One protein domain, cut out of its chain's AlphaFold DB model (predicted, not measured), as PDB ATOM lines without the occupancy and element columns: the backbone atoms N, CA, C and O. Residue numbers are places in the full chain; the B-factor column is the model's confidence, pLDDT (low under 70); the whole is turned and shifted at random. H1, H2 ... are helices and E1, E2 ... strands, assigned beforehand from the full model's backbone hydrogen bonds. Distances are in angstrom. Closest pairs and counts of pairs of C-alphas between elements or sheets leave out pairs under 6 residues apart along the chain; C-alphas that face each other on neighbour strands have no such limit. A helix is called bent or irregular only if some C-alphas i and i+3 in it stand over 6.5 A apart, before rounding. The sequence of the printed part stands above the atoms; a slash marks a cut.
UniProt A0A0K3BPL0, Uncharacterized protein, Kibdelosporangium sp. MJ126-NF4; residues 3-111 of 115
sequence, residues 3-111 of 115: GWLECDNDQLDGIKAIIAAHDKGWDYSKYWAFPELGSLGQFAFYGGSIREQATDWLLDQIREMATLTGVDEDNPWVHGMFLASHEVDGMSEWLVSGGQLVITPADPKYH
ATOM      1  N   GLY A   3      36.595  25.802 -40.445       96.38
ATOM      2  CA  GLY A   3      35.954  24.497 -40.570       96.38
ATOM      3  C   GLY A   3      35.430  23.957 -39.254       96.38
ATOM      4  O   GLY A   3      35.400  24.671 -38.248       96.38
ATOM      5  N   TRP A   4      35.001  22.705 -39.288       97.44
ATOM      6  CA  TRP A   4      34.398  22.028 -38.152       97.44
ATOM      7  C   TRP A   4      34.706  20.533 -38.163       97.44
ATOM      8  O   TRP A   4      34.961  19.950 -39.217       97.44
ATOM      9  N   LEU A   5      34.643  19.943 -36.973       97.31
ATOM     10  CA  LEU A   5      34.595  18.513 -36.711       97.31
ATOM     11  C   LEU A   5      33.312  18.211 -35.935       97.31
ATOM     12  O   LEU A   5      33.000  18.938 -34.996       97.31
ATOM     13  N   GLU A   6      32.595  17.171 -36.331       95.00
ATOM     14  CA  GLU A   6      31.481  16.550 -35.621       95.00
ATOM     15  C   GLU A   6      31.982  15.275 -34.948       95.00
ATOM     16  O   GLU A   6      32.760  14.508 -35.526       95.00
ATOM     17  N   CYS A   7      31.568  15.090 -33.702       94.44
ATOM     18  CA  CYS A   7      32.075  14.057 -32.816       94.44
ATOM     19  C   CYS A   7      31.063  13.738 -31.706       94.44
ATOM     20  O   CYS A   7      30.071  14.450 -31.513       94.44
ATOM     21  N   ASP A   8      31.319  12.667 -30.960       92.94
ATOM     22  CA  ASP A   8      30.668  12.399 -29.681       92.94
ATOM     23  C   ASP A   8      31.415  13.062 -28.503       92.94
ATOM     24  O   ASP A   8      32.357  13.836 -28.685       92.94
ATOM     25  N   ASN A   9      30.964  12.805 -27.270       92.12
ATOM     26  CA  ASN A   9      31.568  13.400 -26.075       92.12
ATOM     27  C   ASN A   9      32.996  12.895 -25.804       92.12
ATOM     28  O   ASN A   9      33.857  13.696 -25.439       92.12
ATOM     29  N   ASP A  10      33.254  11.600 -25.994       93.38
ATOM     30  CA  ASP A  10      34.558  10.993 -25.701       93.38
ATOM     31  C   ASP A  10      35.593  11.455 -26.733       93.38
ATOM     32  O   ASP A  10      36.722  11.832 -26.402       93.38
ATOM     33  N   GLN A  11      35.179  11.521 -27.998       96.00
ATOM     34  CA  GLN A  11      35.951  12.112 -29.078       96.00
ATOM     35  C   GLN A  11      36.186  13.607 -28.852       96.00
ATOM     36  O   GLN A  11      37.303  14.065 -29.076       96.00
ATOM     37  N   LEU A  12      35.198  14.380 -28.381       96.12
ATOM     38  CA  LEU A  12      35.391  15.803 -28.069       96.12
ATOM     39  C   LEU A  12      36.462  16.005 -26.988       96.12
ATOM     40  O   LEU A  12      37.296  16.911 -27.100       96.12
ATOM     41  N   ASP A  13      36.465  15.172 -25.951       95.88
ATOM     42  CA  ASP A  13      37.494  15.209 -24.912       95.88
ATOM     43  C   ASP A  13      38.870  14.809 -25.466       95.88
ATOM     44  O   ASP A  13      39.870  15.475 -25.174       95.88
ATOM     45  N   GLY A  14      38.922  13.813 -26.356       97.75
ATOM     46  CA  GLY A  14      40.121  13.462 -27.120       97.75
ATOM     47  C   GLY A  14      40.641  14.614 -27.987       97.75
ATOM     48  O   GLY A  14      41.827  14.939 -27.941       97.75
ATOM     49  N   ILE A  15      39.758  15.304 -28.715       97.88
ATOM     50  CA  ILE A  15      40.087  16.479 -29.535       97.88
ATOM     51  C   ILE A  15      40.712  17.572 -28.665       97.88
ATOM     52  O   ILE A  15      41.772  18.104 -29.004       97.88
ATOM     53  N   LYS A  16      40.102  17.896 -27.519       97.31
ATOM     54  CA  LYS A  16      40.643  18.896 -26.583       97.31
ATOM     55  C   LYS A  16      42.023  18.495 -26.058       97.31
ATOM     56  O   LYS A  16      42.896  19.355 -25.942       97.31
ATOM     57  N   ALA A  17      42.235  17.210 -25.769       97.25
ATOM     58  CA  ALA A  17      43.526  16.696 -25.324       97.25
ATOM     59  C   ALA A  17      44.608  16.822 -26.411       97.25
ATOM     60  O   ALA A  17      45.710  17.281 -26.114       97.25
ATOM     61  N   ILE A  18      44.283  16.500 -27.668       97.44
ATOM     62  CA  ILE A  18      45.189  16.674 -28.816       97.44
ATOM     63  C   ILE A  18      45.558  18.155 -28.980       97.44
ATOM     64  O   ILE A  18      46.737  18.490 -29.064       97.44
ATOM     65  N   ILE A  19      44.578  19.064 -28.946       95.44
ATOM     66  CA  ILE A  19      44.828  20.515 -29.061       95.44
ATOM     67  C   ILE A  19      45.772  21.000 -27.958       95.44
ATOM     68  O   ILE A  19      46.689  21.776 -28.227       95.44
ATOM     69  N   ALA A  20      45.578  20.526 -26.724       94.12
ATOM     70  CA  ALA A  20      46.447  20.864 -25.603       94.12
ATOM     71  C   ALA A  20      47.866  20.289 -25.762       94.12
ATOM     72  O   ALA A  20      48.839  20.975 -25.454       94.12
ATOM     73  N   ALA A  21      48.008  19.061 -26.268       93.88
ATOM     74  CA  ALA A  21      49.307  18.418 -26.491       93.88
ATOM     75  C   ALA A  21      50.131  19.097 -27.600       93.88
ATOM     76  O   ALA A  21      51.361  19.110 -27.549       93.88
ATOM     77  N   HIS A  22      49.454  19.687 -28.587       89.06
ATOM     78  CA  HIS A  22      50.073  20.430 -29.685       89.06
ATOM     79  C   HIS A  22      50.265  21.923 -29.392       89.06
ATOM     80  O   HIS A  22      50.808  22.634 -30.244       89.06
ATOM     81  N   ASP A  23      49.868  22.421 -28.217       84.00
ATOM     82  CA  ASP A  23      50.078  23.821 -27.847       84.00
ATOM     83  C   ASP A  23      51.573  24.108 -27.629       84.00
ATOM     84  O   ASP A  23      52.176  23.784 -26.605       84.00
ATOM     85  N   LYS A  24      52.192  24.739 -28.631       76.62
ATOM     86  CA  LYS A  24      53.597  25.179 -28.598       76.62
ATOM     87  C   LYS A  24      53.755  26.612 -28.069       76.62
ATOM     88  O   LYS A  24      54.793  27.235 -28.299       76.62
ATOM     89  N   GLY A  25      52.734  27.160 -27.403       71.25
ATOM     90  CA  GLY A  25      52.687  28.553 -26.954       71.25
ATOM     91  C   GLY A  25      52.395  29.544 -28.083       71.25
ATOM     92  O   GLY A  25      52.611  30.746 -27.929       71.25
ATOM     93  N   TRP A  26      51.940  29.048 -29.235       70.12
ATOM     94  CA  TRP A  26      51.429  29.872 -30.325       70.12
ATOM     95  C   TRP A  26      49.933  30.093 -30.101       70.12
ATOM     96  O   TRP A  26      49.198  29.149 -29.836       70.12
ATOM     97  N   ASP A  27      49.451  31.325 -30.272       81.75
ATOM     98  CA  ASP A  27      48.041  31.680 -30.041       81.75
ATOM     99  C   ASP A  27      47.034  30.967 -30.978       81.75
ATOM    100  O   ASP A  27      45.830  31.186 -30.865       81.75
ATOM    101  N   TYR A  28      47.486  30.096 -31.888       89.81
ATOM    102  CA  TYR A  28      46.647  29.398 -32.866       89.81
ATOM    103  C   TYR A  28      45.711  28.352 -32.257       89.81
ATOM    104  O   TYR A  28      44.649  28.111 -32.828       89.81
ATOM    105  N   SER A  29      46.038  27.769 -31.096       89.94
ATOM    106  CA  SER A  29      45.113  26.866 -30.387       89.94
ATOM    107  C   SER A  29      43.860  27.597 -29.893       89.94
ATOM    108  O   SER A  29      42.805  26.985 -29.758       89.94
ATOM    109  N   LYS A  30      43.928  28.924 -29.700       91.81
ATOM    110  CA  LYS A  30      42.784  29.764 -29.293       91.81
ATOM    111  C   LYS A  30      41.758  29.972 -30.410       91.81
ATOM    112  O   LYS A  30      40.703  30.544 -30.158       91.81
ATOM    113  N   TYR A  31      42.071  29.554 -31.637       94.94
ATOM    114  CA  TYR A  31      41.143  29.597 -32.769       94.94
ATOM    115  C   TYR A  31      40.210  28.383 -32.824       94.94
ATOM    116  O   TYR A  31      39.309  28.359 -33.663       94.94
ATOM    117  N   TRP A  32      40.399  27.408 -31.928       96.56
ATOM    118  CA  TRP A  32      39.419  26.362 -31.666       96.56
ATOM    119  C   TRP A  32      38.294  26.869 -30.760       96.56
ATOM    120  O   TRP A  32      38.530  27.577 -29.780       96.56
ATOM    121  N   ALA A  33      37.066  26.467 -31.069       96.75
ATOM    122  CA  ALA A  33      35.875  26.742 -30.281       96.75
ATOM    123  C   ALA A  33      35.021  25.477 -30.142       96.75
ATOM    124  O   ALA A  33      34.908  24.688 -31.078       96.75
ATOM    125  N   PHE A  34      34.381  25.324 -28.984       96.31
ATOM    126  CA  PHE A  34      33.576  24.148 -28.635       96.31
ATOM    127  C   PHE A  34      32.188  24.597 -28.153       96.31
ATOM    128  O   PHE A  34      31.934  24.624 -26.947       96.31
ATOM    129  N   PRO A  35      31.318  25.081 -29.056       91.81
ATOM    130  CA  PRO A  35      29.981  25.514 -28.686       91.81
ATOM    131  C   PRO A  35      29.091  24.313 -28.346       91.81
ATOM    132  O   PRO A  35      29.121  23.288 -29.021       91.81
ATOM    133  N   GLU A  36      28.227  24.477 -27.347       86.12
ATOM    134  CA  GLU A  36      27.174  23.508 -27.048       86.12
ATOM    135  C   GLU A  36      25.990  23.735 -27.999       86.12
ATOM    136  O   GLU A  36      25.246  24.708 -27.866       86.12
ATOM    137  N   LEU A  37      25.819  22.850 -28.985       83.12
ATOM    138  CA  LEU A  37      24.774  22.962 -30.015       83.12
ATOM    139  C   LEU A  37      23.531  22.096 -29.729       83.12
ATOM    140  O   LEU A  37      22.706  21.853 -30.611       83.12
ATOM    141  N   GLY A  38      23.361  21.661 -28.477       77.38
ATOM    142  CA  GLY A  38      22.190  20.911 -28.027       77.38
ATOM    143  C   GLY A  38      22.065  19.546 -28.709       77.38
ATOM    144  O   GLY A  38      22.946  18.704 -28.583       77.38
ATOM    145  N   SER A  39      20.955  19.307 -29.414       74.75
ATOM    146  CA  SER A  39      20.646  18.004 -30.026       74.75
ATOM    147  C   SER A  39      21.412  17.704 -31.315       74.75
ATOM    148  O   SER A  39      21.196  16.647 -31.898       74.75
ATOM    149  N   LEU A  40      22.240  18.632 -31.803       72.62
ATOM    150  CA  LEU A  40      22.986  18.451 -33.049       72.62
ATOM    151  C   LEU A  40      24.245  17.583 -32.887       72.62
ATOM    152  O   LEU A  40      24.850  17.258 -33.895       72.62
ATOM    153  N   GLY A  41      24.619  17.196 -31.662       81.38
ATOM    154  CA  GLY A  41      25.870  16.478 -31.381       81.38
ATOM    155  C   GLY A  41      26.972  17.407 -30.868       81.38
ATOM    156  O   GLY A  41      26.714  18.578 -30.563       81.38
ATOM    157  N   GLN A  42      28.194  16.882 -30.735       92.75
ATOM    158  CA  GLN A  42      29.351  17.670 -30.314       92.75
ATOM    159  C   GLN A  42      30.139  18.162 -31.518       92.75
ATOM    160  O   GLN A  42      30.365  17.425 -32.477       92.75
ATOM    161  N   PHE A  43      30.600  19.410 -31.441       95.19
ATOM    162  CA  PHE A  43      31.383  20.012 -32.508       95.19
ATOM    163  C   PHE A  43      32.612  20.744 -31.983       95.19
ATOM    164  O   PHE A  43      32.564  21.451 -30.973       95.19
ATOM    165  N   ALA A  44      33.696  20.646 -32.747       97.19
ATOM    166  CA  ALA A  44      34.865  21.501 -32.622       97.19
ATOM    167  C   ALA A  44      34.986  22.366 -33.877       97.19
ATOM    168  O   ALA A  44      35.123  21.855 -34.985       97.19
ATOM    169  N   PHE A  45      34.949  23.684 -33.717       97.44
ATOM    170  CA  PHE A  45      35.103  24.637 -34.813       97.44
ATOM    171  C   PHE A  45      36.499  25.231 -34.795       97.44
ATOM    172  O   PHE A  45      36.996  25.598 -33.735       97.44
ATOM    173  N   TYR A  46      37.095  25.399 -35.970       97.12
ATOM    174  CA  TYR A  46      38.323  26.165 -36.128       97.12
ATOM    175  C   TYR A  46      38.066  27.376 -37.008       97.12
ATOM    176  O   TYR A  46      37.496  27.250 -38.094       97.12
ATOM    177  N   GLY A  47      38.518  28.550 -36.579       95.69
ATOM    178  CA  GLY A  47      38.388  29.773 -37.359       95.69
ATOM    179  C   GLY A  47      39.511  30.749 -37.061       95.69
ATOM    180  O   GLY A  47      39.539  31.363 -35.999       95.69
ATOM    181  N   GLY A  48      40.418  30.932 -38.017       92.56
ATOM    182  CA  GLY A  48      41.518  31.871 -37.847       92.56
ATOM    183  C   GLY A  48      42.501  31.909 -39.007       92.56
ATOM    184  O   GLY A  48      42.438  31.116 -39.957       92.56
ATOM    185  N   SER A  49      43.424  32.860 -38.918       90.62
ATOM    186  CA  SER A  49      44.537  33.001 -39.853       90.62
ATOM    187  C   SER A  49      45.785  32.383 -39.241       90.62
ATOM    188  O   SER A  49      46.272  32.848 -38.212       90.62
ATOM    189  N   ILE A  50      46.311  31.350 -39.890       88.88
ATOM    190  CA  ILE A  50      47.605  30.754 -39.554       88.88
ATOM    191  C   ILE A  50      48.614  31.119 -40.635       88.88
ATOM    192  O   ILE A  50      48.244  31.408 -41.770       88.88
ATOM    193  N   ARG A  51      49.897  31.137 -40.275       88.88
ATOM    194  CA  ARG A  51      50.974  31.282 -41.260       88.88
ATOM    195  C   ARG A  51      51.159  29.967 -42.009       88.88
ATOM    196  O   ARG A  51      50.997  28.917 -41.400       88.88
ATOM    197  N   GLU A  52      51.619  30.036 -43.255       86.31
ATOM    198  CA  GLU A  52      51.882  28.848 -44.086       86.31
ATOM    199  C   GLU A  52      52.825  27.842 -43.394       86.31
ATOM    200  O   GLU A  52      52.574  26.647 -43.348       86.31
ATOM    201  N   GLN A  53      53.857  28.338 -42.706       87.56
ATOM    202  CA  GLN A  53      54.780  27.510 -41.911       87.56
ATOM    203  C   GLN A  53      54.132  26.769 -40.720       87.56
ATOM    204  O   GLN A  53      54.782  25.947 -40.081       87.56
ATOM    205  N   ALA A  54      52.894  27.114 -40.360       89.00
ATOM    206  CA  ALA A  54      52.110  26.473 -39.308       89.00
ATOM    207  C   ALA A  54      50.972  25.600 -39.874       89.00
ATOM    208  O   ALA A  54      50.229  25.009 -39.092       89.00
ATOM    209  N   THR A  55      50.841  25.486 -41.203       90.25
ATOM    210  CA  THR A  55      49.853  24.617 -41.858       90.25
ATOM    211  C   THR A  55      50.056  23.162 -41.438       90.25
ATOM    212  O   THR A  55      49.107  22.532 -40.975       90.25
ATOM    213  N   ASP A  56      51.293  22.659 -41.484       91.81
ATOM    214  CA  ASP A  56      51.611  21.279 -41.084       91.81
ATOM    215  C   ASP A  56      51.259  20.998 -39.617       91.81
ATOM    216  O   ASP A  56      50.723  19.942 -39.298       91.81
ATOM    217  N   TRP A  57      51.454  21.977 -38.728       92.62
ATOM    218  CA  TRP A  57      51.068  21.858 -37.317       92.62
ATOM    219  C   TRP A  57      49.557  21.654 -37.133       92.62
ATOM    220  O   TRP A  57      49.140  20.890 -36.261       92.62
ATOM    221  N   LEU A  58      48.728  22.326 -37.935       93.88
ATOM    222  CA  LEU A  58      47.279  22.132 -37.887       93.88
ATOM    223  C   LEU A  58      46.872  20.818 -38.568       93.88
ATOM    224  O   LEU A  58      45.991  20.120 -38.071       93.88
ATOM    225  N   LEU A  59      47.520  20.461 -39.679       95.38
ATOM    226  CA  LEU A  59      47.274  19.201 -40.382       95.38
ATOM    227  C   LEU A  59      47.558  17.988 -39.499       95.38
ATOM    228  O   LEU A  59      46.769  17.048 -39.496       95.38
ATOM    229  N   ASP A  60      48.647  18.011 -38.737       95.81
ATOM    230  CA  ASP A  60      49.017  16.909 -37.851       95.81
ATOM    231  C   ASP A  60      47.997  16.723 -36.723       95.81
ATOM    232  O   ASP A  60      47.573  15.596 -36.471       95.81
ATOM    233  N   GLN A  61      47.510  17.819 -36.130       95.88
ATOM    234  CA  GLN A  61      46.397  17.771 -35.175       95.88
ATOM    235  C   GLN A  61      45.141  17.154 -35.791       95.88
ATOM    236  O   GLN A  61      44.563  16.241 -35.214       95.88
ATOM    237  N   ILE A  62      44.717  17.629 -36.967       97.56
ATOM    238  CA  ILE A  62      43.487  17.151 -37.613       97.56
ATOM    239  C   ILE A  62      43.615  15.673 -38.007       97.56
ATOM    240  O   ILE A  62      42.658  14.918 -37.851       97.56
ATOM    241  N   ARG A  63      44.790  15.235 -38.478       98.06
ATOM    242  CA  ARG A  63      45.061  13.818 -38.765       98.06
ATOM    243  C   ARG A  63      44.936  12.965 -37.514       98.06
ATOM    244  O   ARG A  63      44.321  11.911 -37.579       98.06
ATOM    245  N   GLU A  64      45.491  13.417 -36.394       98.12
ATOM    246  CA  GLU A  64      45.389  12.709 -35.119       98.12
ATOM    247  C   GLU A  64      43.930  12.635 -34.644       98.12
ATOM    248  O   GLU A  64      43.441  11.552 -34.326       98.12
ATOM    249  N   MET A  65      43.194  13.750 -34.713       98.12
ATOM    250  CA  MET A  65      41.768  13.817 -34.366       98.12
ATOM    251  C   MET A  65      40.915  12.885 -35.224       98.12
ATOM    252  O   MET A  65      40.015  12.236 -34.703       98.12
ATOM    253  N   ALA A  66      41.210  12.781 -36.524       97.94
ATOM    254  CA  ALA A  66      40.484  11.901 -37.431       97.94
ATOM    255  C   ALA A  66      40.540  10.433 -36.982       97.94
ATOM    256  O   ALA A  66      39.589   9.694 -37.216       97.94
ATOM    257  N   THR A  67      41.615  10.011 -36.307       97.12
ATOM    258  CA  THR A  67      41.772   8.626 -35.830       97.12
ATOM    259  C   THR A  67      40.979   8.300 -34.564       97.12
ATOM    260  O   THR A  67      40.905   7.126 -34.196       97.12
ATOM    261  N   LEU A  68      40.381   9.296 -33.901       96.88
ATOM    262  CA  LEU A  68      39.599   9.075 -32.688       96.88
ATOM    263  C   LEU A  68      38.347   8.251 -32.999       96.88
ATOM    264  O   LEU A  68      37.523   8.625 -33.836       96.88
ATOM    265  N   THR A  69      38.196   7.146 -32.276       94.81
ATOM    266  CA  THR A  69      37.024   6.274 -32.358       94.81
ATOM    267  C   THR A  69      36.038   6.600 -31.244       94.81
ATOM    268  O   THR A  69      36.433   6.658 -30.081       94.81
ATOM    269  N   GLY A  70      34.780   6.794 -31.611       89.25
ATOM    270  CA  GLY A  70      33.646   7.014 -30.730       89.25
ATOM    271  C   GLY A  70      32.866   5.736 -30.438       89.25
ATOM    272  O   GLY A  70      33.275   4.629 -30.799       89.25
ATOM    273  N   VAL A  71      31.728   5.907 -29.773       85.38
ATOM    274  CA  VAL A  71      30.867   4.805 -29.306       85.38
ATOM    275  C   VAL A  71      29.898   4.270 -30.367       85.38
ATOM    276  O   VAL A  71      29.325   3.199 -30.176       85.38
ATOM    277  N   ASP A  72      29.689   5.005 -31.459       84.06
ATOM    278  CA  ASP A  72      28.856   4.577 -32.587       84.06
ATOM    279  C   ASP A  72      29.623   3.569 -33.458       84.06
ATOM    280  O   ASP A  72      30.567   3.928 -34.155       84.06
ATOM    281  N   GLU A  73      29.229   2.296 -33.424       85.31
ATOM    282  CA  GLU A  73      29.901   1.236 -34.187       85.31
ATOM    283  C   GLU A  73      29.680   1.339 -35.706       85.31
ATOM    284  O   GLU A  73      30.525   0.869 -36.474       85.31
ATOM    285  N   ASP A  74      28.580   1.957 -36.151       83.94
ATOM    286  CA  ASP A  74      28.273   2.116 -37.578       83.94
ATOM    287  C   ASP A  74      29.071   3.270 -38.191       83.94
ATOM    288  O   ASP A  74      29.411   3.250 -39.379       83.94
ATOM    289  N   ASN A  75      29.396   4.273 -37.376       81.06
ATOM    290  CA  ASN A  75      30.188   5.410 -37.796       81.06
ATOM    291  C   ASN A  75      31.137   5.909 -36.693       81.06
ATOM    292  O   ASN A  75      30.947   6.998 -36.148       81.06
ATOM    293  N   PRO A  76      32.202   5.150 -36.388       91.88
ATOM    294  CA  PRO A  76      32.995   5.390 -35.189       91.88
ATOM    295  C   PRO A  76      33.941   6.577 -35.310       91.88
ATOM    296  O   PRO A  76      34.548   6.954 -34.321       91.88
ATOM    297  N   TRP A  77      34.150   7.156 -36.489       95.38
ATOM    298  CA  TRP A  77      35.175   8.185 -36.668       95.38
ATOM    299  C   TRP A  77      34.620   9.595 -36.529       95.38
ATOM    300  O   TRP A  77      33.440   9.842 -36.752       95.38
ATOM    301  N   VAL A  78      35.512  10.531 -36.219       96.19
ATOM    302  CA  VAL A  78      35.241  11.964 -36.352       96.19
ATOM    303  C   VAL A  78      34.979  12.297 -37.827       96.19
ATOM    304  O   VAL A  78      35.650  11.765 -38.718       96.19
ATOM    305  N   HIS A  79      34.039  13.211 -38.083       95.50
ATOM    306  CA  HIS A  79      33.751  13.744 -39.424       95.50
ATOM    307  C   HIS A  79      33.937  15.241 -39.456       95.50
ATOM    308  O   HIS A  79      33.787  15.909 -38.441       95.50
ATOM    309  N   GLY A  80      34.239  15.805 -40.614       96.62
ATOM    310  CA  GLY A  80      34.346  17.248 -40.702       96.62
ATOM    311  C   GLY A  80      34.837  17.759 -42.032       96.62
ATOM    312  O   GLY A  80      35.191  17.010 -42.945       96.62
ATOM    313  N   MET A  81      34.869  19.080 -42.121       97.56
ATOM    314  CA  MET A  81      35.337  19.782 -43.302       97.56
ATOM    315  C   MET A  81      35.972  21.109 -42.915       97.56
ATOM    316  O   MET A  81      35.425  21.871 -42.112       97.56
ATOM    317  N   PHE A  82      37.081  21.427 -43.574       96.50
ATOM    318  CA  PHE A  82      37.700  22.739 -43.512       96.50
ATOM    319  C   PHE A  82      37.961  23.305 -44.903       96.50
ATOM    320  O   PHE A  82      38.228  22.585 -45.859       96.50
ATOM    321  N   LEU A  83      37.915  24.630 -44.976       94.00
ATOM    322  CA  LEU A  83      38.347  25.435 -46.105       94.00
ATOM    323  C   LEU A  83      39.607  26.201 -45.698       94.00
ATOM    324  O   LEU A  83      39.570  27.110 -44.849       94.00
ATOM    325  N   ALA A  84      40.721  25.847 -46.330       91.69
ATOM    326  CA  ALA A  84      41.967  26.587 -46.256       91.69
ATOM    327  C   ALA A  84      42.059  27.523 -47.463       91.69
ATOM    328  O   ALA A  84      41.815  27.123 -48.594       91.69
ATOM    329  N   SER A  85      42.378  28.790 -47.210       87.50
ATOM    330  CA  SER A  85      42.635  29.779 -48.256       87.50
ATOM    331  C   SER A  85      44.109  30.132 -48.171       87.50
ATOM    332  O   SER A  85      44.533  30.675 -47.151       87.50
ATOM    333  N   HIS A  86      44.856  29.806 -49.219       80.38
ATOM    334  CA  HIS A  86      46.268  30.124 -49.380       80.38
ATOM    335  C   HIS A  86      46.395  31.326 -50.317       80.38
ATOM    336  O   HIS A  86      45.670  31.435 -51.304       80.38
ATOM    337  N   GLU A  87      47.307  32.249 -50.011       71.75
ATOM    338  CA  GLU A  87      47.502  33.459 -50.827       71.75
ATOM    339  C   GLU A  87      48.084  33.150 -52.215       71.75
ATOM    340  O   GLU A  87      47.887  33.925 -53.146       71.75
ATOM    341  N   VAL A  88      48.800  32.028 -52.350       71.25
ATOM    342  CA  VAL A  88      49.513  31.645 -53.580       71.25
ATOM    343  C   VAL A  88      48.832  30.476 -54.290       71.25
ATOM    344  O   VAL A  88      48.666  30.515 -55.506       71.25
ATOM    345  N   ASP A  89      48.398  29.464 -53.536       73.44
ATOM    346  CA  ASP A  89      47.919  28.190 -54.092       73.44
ATOM    347  C   ASP A  89      46.387  28.107 -54.231       73.44
ATOM    348  O   ASP A  89      45.843  27.080 -54.634       73.44
ATOM    349  N   GLY A  90      45.672  29.191 -53.911       83.19
ATOM    350  CA  GLY A  90      44.211  29.232 -53.941       83.19
ATOM    351  C   GLY A  90      43.575  28.556 -52.725       83.19
ATOM    352  O   GLY A  90      44.136  28.558 -51.628       83.19
ATOM    353  N   MET A  91      42.364  28.016 -52.879       89.69
ATOM    354  CA  MET A  91      41.658  27.350 -51.782       89.69
ATOM    355  C   MET A  91      41.794  25.825 -51.857       89.69
ATOM    356  O   MET A  91      41.776  25.234 -52.937       89.69
ATOM    357  N   SER A  92      41.879  25.180 -50.695       92.81
ATOM    358  CA  SER A  92      41.808  23.726 -50.556       92.81
ATOM    359  C   SER A  92      40.712  23.311 -49.574       92.81
ATOM    360  O   SER A  92      40.435  23.989 -48.579       92.81
ATOM    361  N   GLU A  93      40.067  22.192 -49.889       95.06
ATOM    362  CA  GLU A  93      39.075  21.515 -49.061       95.06
ATOM    363  C   GLU A  93      39.741  20.359 -48.324       95.06
ATOM    364  O   GLU A  93      40.444  19.540 -48.916       95.06
ATOM    365  N   TRP A  94      39.565  20.329 -47.009       96.38
ATOM    366  CA  TRP A  94      40.139  19.324 -46.125       96.38
ATOM    367  C   TRP A  94      38.986  18.541 -45.511       96.38
ATOM    368  O   TRP A  94      38.270  19.063 -44.656       96.38
ATOM    369  N   LEU A  95      38.786  17.310 -45.967       97.75
ATOM    370  CA  LEU A  95      37.706  16.431 -45.538       97.75
ATOM    371  C   LEU A  95      38.223  15.436 -44.508       97.75
ATOM    372  O   LEU A  95      39.204  14.732 -44.753       97.75
ATOM    373  N   VAL A  96      37.543  15.368 -43.369       97.88
ATOM    374  CA  VAL A  96      37.798  14.386 -42.317       97.88
ATOM    375  C   VAL A  96      36.684  13.356 -42.363       97.88
ATOM    376  O   VAL A  96      35.516  13.705 -42.205       97.88
ATOM    377  N   SER A  97      37.033  12.104 -42.643       95.06
ATOM    378  CA  SER A  97      36.083  10.993 -42.677       95.06
ATOM    379  C   SER A  97      36.815   9.654 -42.655       95.06
ATOM    380  O   SER A  97      37.950   9.553 -43.123       95.06
ATOM    381  N   GLY A  98      36.171   8.612 -42.121       93.44
ATOM    382  CA  GLY A  98      36.688   7.241 -42.173       93.44
ATOM    383  C   GLY A  98      38.067   7.063 -41.529       93.44
ATOM    384  O   GLY A  98      38.872   6.269 -42.011       93.44
ATOM    385  N   GLY A  99      38.379   7.842 -40.490       96.19
ATOM    386  CA  GLY A  99      39.681   7.781 -39.828       96.19
ATOM    387  C   GLY A  99      40.789   8.575 -40.524       96.19
ATOM    388  O   GLY A  99      41.955   8.443 -40.156       96.19
ATOM    389  N   GLN A 100      40.466   9.339 -41.571       97.00
ATOM    390  CA  GLN A 100      41.447   9.946 -42.467       97.00
ATOM    391  C   GLN A 100      41.171  11.427 -42.727       97.00
ATOM    392  O   GLN A 100      40.040  11.900 -42.647       97.00
ATOM    393  N   LEU A 101      42.240  12.138 -43.093       97.75
ATOM    394  CA  LEU A 101      42.201  13.491 -43.632       97.75
ATOM    395  C   LEU A 101      42.547  13.444 -45.122       97.75
ATOM    396  O   LEU A 101      43.660  13.062 -45.489       97.75
ATOM    397  N   VAL A 102      41.616  13.874 -45.968       96.81
ATOM    398  CA  VAL A 102      41.788  13.987 -47.420       96.81
ATOM    399  C   VAL A 102      41.800  15.461 -47.802       96.81
ATOM    400  O   VAL A 102      40.913  16.211 -47.411       96.81
ATOM    401  N   ILE A 103      42.803  15.879 -48.571       95.00
ATOM    402  CA  ILE A 103      42.953  17.265 -49.029       95.00
ATOM    403  C   ILE A 103      42.755  17.299 -50.539       95.00
ATOM    404  O   ILE A 103      43.442  16.586 -51.274       95.00
ATOM    405  N   THR A 104      41.842  18.143 -51.003       93.12
ATOM    406  CA  THR A 104      41.559  18.365 -52.424       93.12
ATOM    407  C   THR A 104      41.599  19.855 -52.755       93.12
ATOM    408  O   THR A 104      41.381  20.686 -51.871       93.12
ATOM    409  N   PRO A 105      41.854  20.239 -54.018       89.81
ATOM    410  CA  PRO A 105      41.569  21.599 -54.471       89.81
ATOM    411  C   PRO A 105      40.107  21.946 -54.178       89.81
ATOM    412  O   PRO A 105      39.239  21.091 -54.362       89.81
ATOM    413  N   ALA A 106      39.841  23.165 -53.710       83.06
ATOM    414  CA  ALA A 106      38.475  23.582 -53.428       83.06
ATOM    415  C   ALA A 106      37.677  23.788 -54.721       83.06
ATOM    416  O   ALA A 106      38.214  24.209 -55.749       83.06
ATOM    417  N   ASP A 107      36.371  23.534 -54.656       79.12
ATOM    418  CA  ASP A 107      35.446  23.876 -55.738       79.12
ATOM    419  C   ASP A 107      35.515  25.389 -56.075       79.12
ATOM    420  O   ASP A 107      35.418  26.223 -55.162       79.12
ATOM    421  N   PRO A 108      35.608  25.775 -57.367       74.62
ATOM    422  CA  PRO A 108      35.619  27.171 -57.806       74.62
ATOM    423  C   PRO A 108      34.480  28.037 -57.247       74.62
ATOM    424  O   PRO A 108      34.643  29.245 -57.108       74.62
ATOM    425  N   LYS A 109      33.332  27.460 -56.861       75.44
ATOM    426  CA  LYS A 109      32.223  28.208 -56.230       75.44
ATOM    427  C   LYS A 109      32.610  28.895 -54.915       75.44
ATOM    428  O   LYS A 109      31.929  29.826 -54.490       75.44
ATOM    429  N   TYR A 110      33.677  28.440 -54.258       67.19
ATOM    430  CA  TYR A 110      34.211  29.051 -53.041       67.19
ATOM    431  C   TYR A 110      35.159  30.227 -53.317       67.19
ATOM    432  O   TYR A 110      35.660  30.825 -52.363       67.19
ATOM    433  N   HIS A 111      35.332  30.613 -54.588       64.62
ATOM    434  CA  HIS A 111      36.088  31.776 -55.054       64.62
ATOM    435  C   HIS A 111      35.145  32.925 -55.471       64.62
ATOM    436  O   HIS A 111      34.976  33.196 -56.658       64.62
TER     437      HIS A 111
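AT A GLANCE: This is residues 3 to 111 of the 115 residues of an uncharacterized protein of Kibdelosporangium sp. MJ126-NF4 (UniProt A0A0K3BPL0). One twisted sheet of five strands has two helices, H1 and H3, side by side over one face, H1 towards the E2 edge and H3 over E3 and E4. The 109 printed residues hold three named helices and five named strands in the order E1 H1 H2 E2 H3 E3 E4 E5; the antiparallel sheet runs E2 E1 E3 E4 E5. The class is mixed, in two layers, helices on one face of a sheet. It is compact, with a radius of gyration of the C-alphas of 13.8 A, spanning 41 by 34 by 23 A.

HOW THE PARTS SIT: E1, residues 3 to 7, is antiparallel to E2, residues 42 to 47 (N 5 to O 44, 2.8 A), and E3, residues 79 to 86 (N 6 to O 79, 2.7 A). E3, E4, residues 90 to 97, and E5, residues 100 to 105, form a meander, each strand the antiparallel neighbour of the one before; N 82 and O 94 are 2.9 A apart, N 95 and O 102 2.8 A. H3, residues 52 to 66, and E2 and E3 form a split strand-helix-strand unit, E1 between its strands, with a right-handed crossover. H1, residues 9 to 21, touches H3 through residues 14 to 19, opposite ways at a shallow tilt of 32 degrees, only just short of steep; the closest C-alphas, of Ile 15 and Met 65, are 5.8 A apart. H2, residues 27 to 31, only grazes the sheet. Every O i to N i+4 pair is within hydrogen-bond range in H1, 9 of 11 in H3 and 0 of 1 in H2, where 2 of 2 O i to N i+3 pairs are.

IN THESE COORDINATES: E1 begins at C-alpha 3 (35.954, 24.497, -40.570) and E5 ends at C-alpha 105 (41.569, 21.599, -54.471). H1 is 18.4 A long, E3 and E4 22.9 A each, and H3 21.5 A; H3 is irregular, C-alphas 53 and 56 being 7.0 A apart.

THE WHOLE: The two farthest C-alphas, of Glu 73 and Val 88, are 41.1 A apart. The printed part has no cut; H3 to E3 is a long link. Residues 110 to 111 are under 70 in pLDDT.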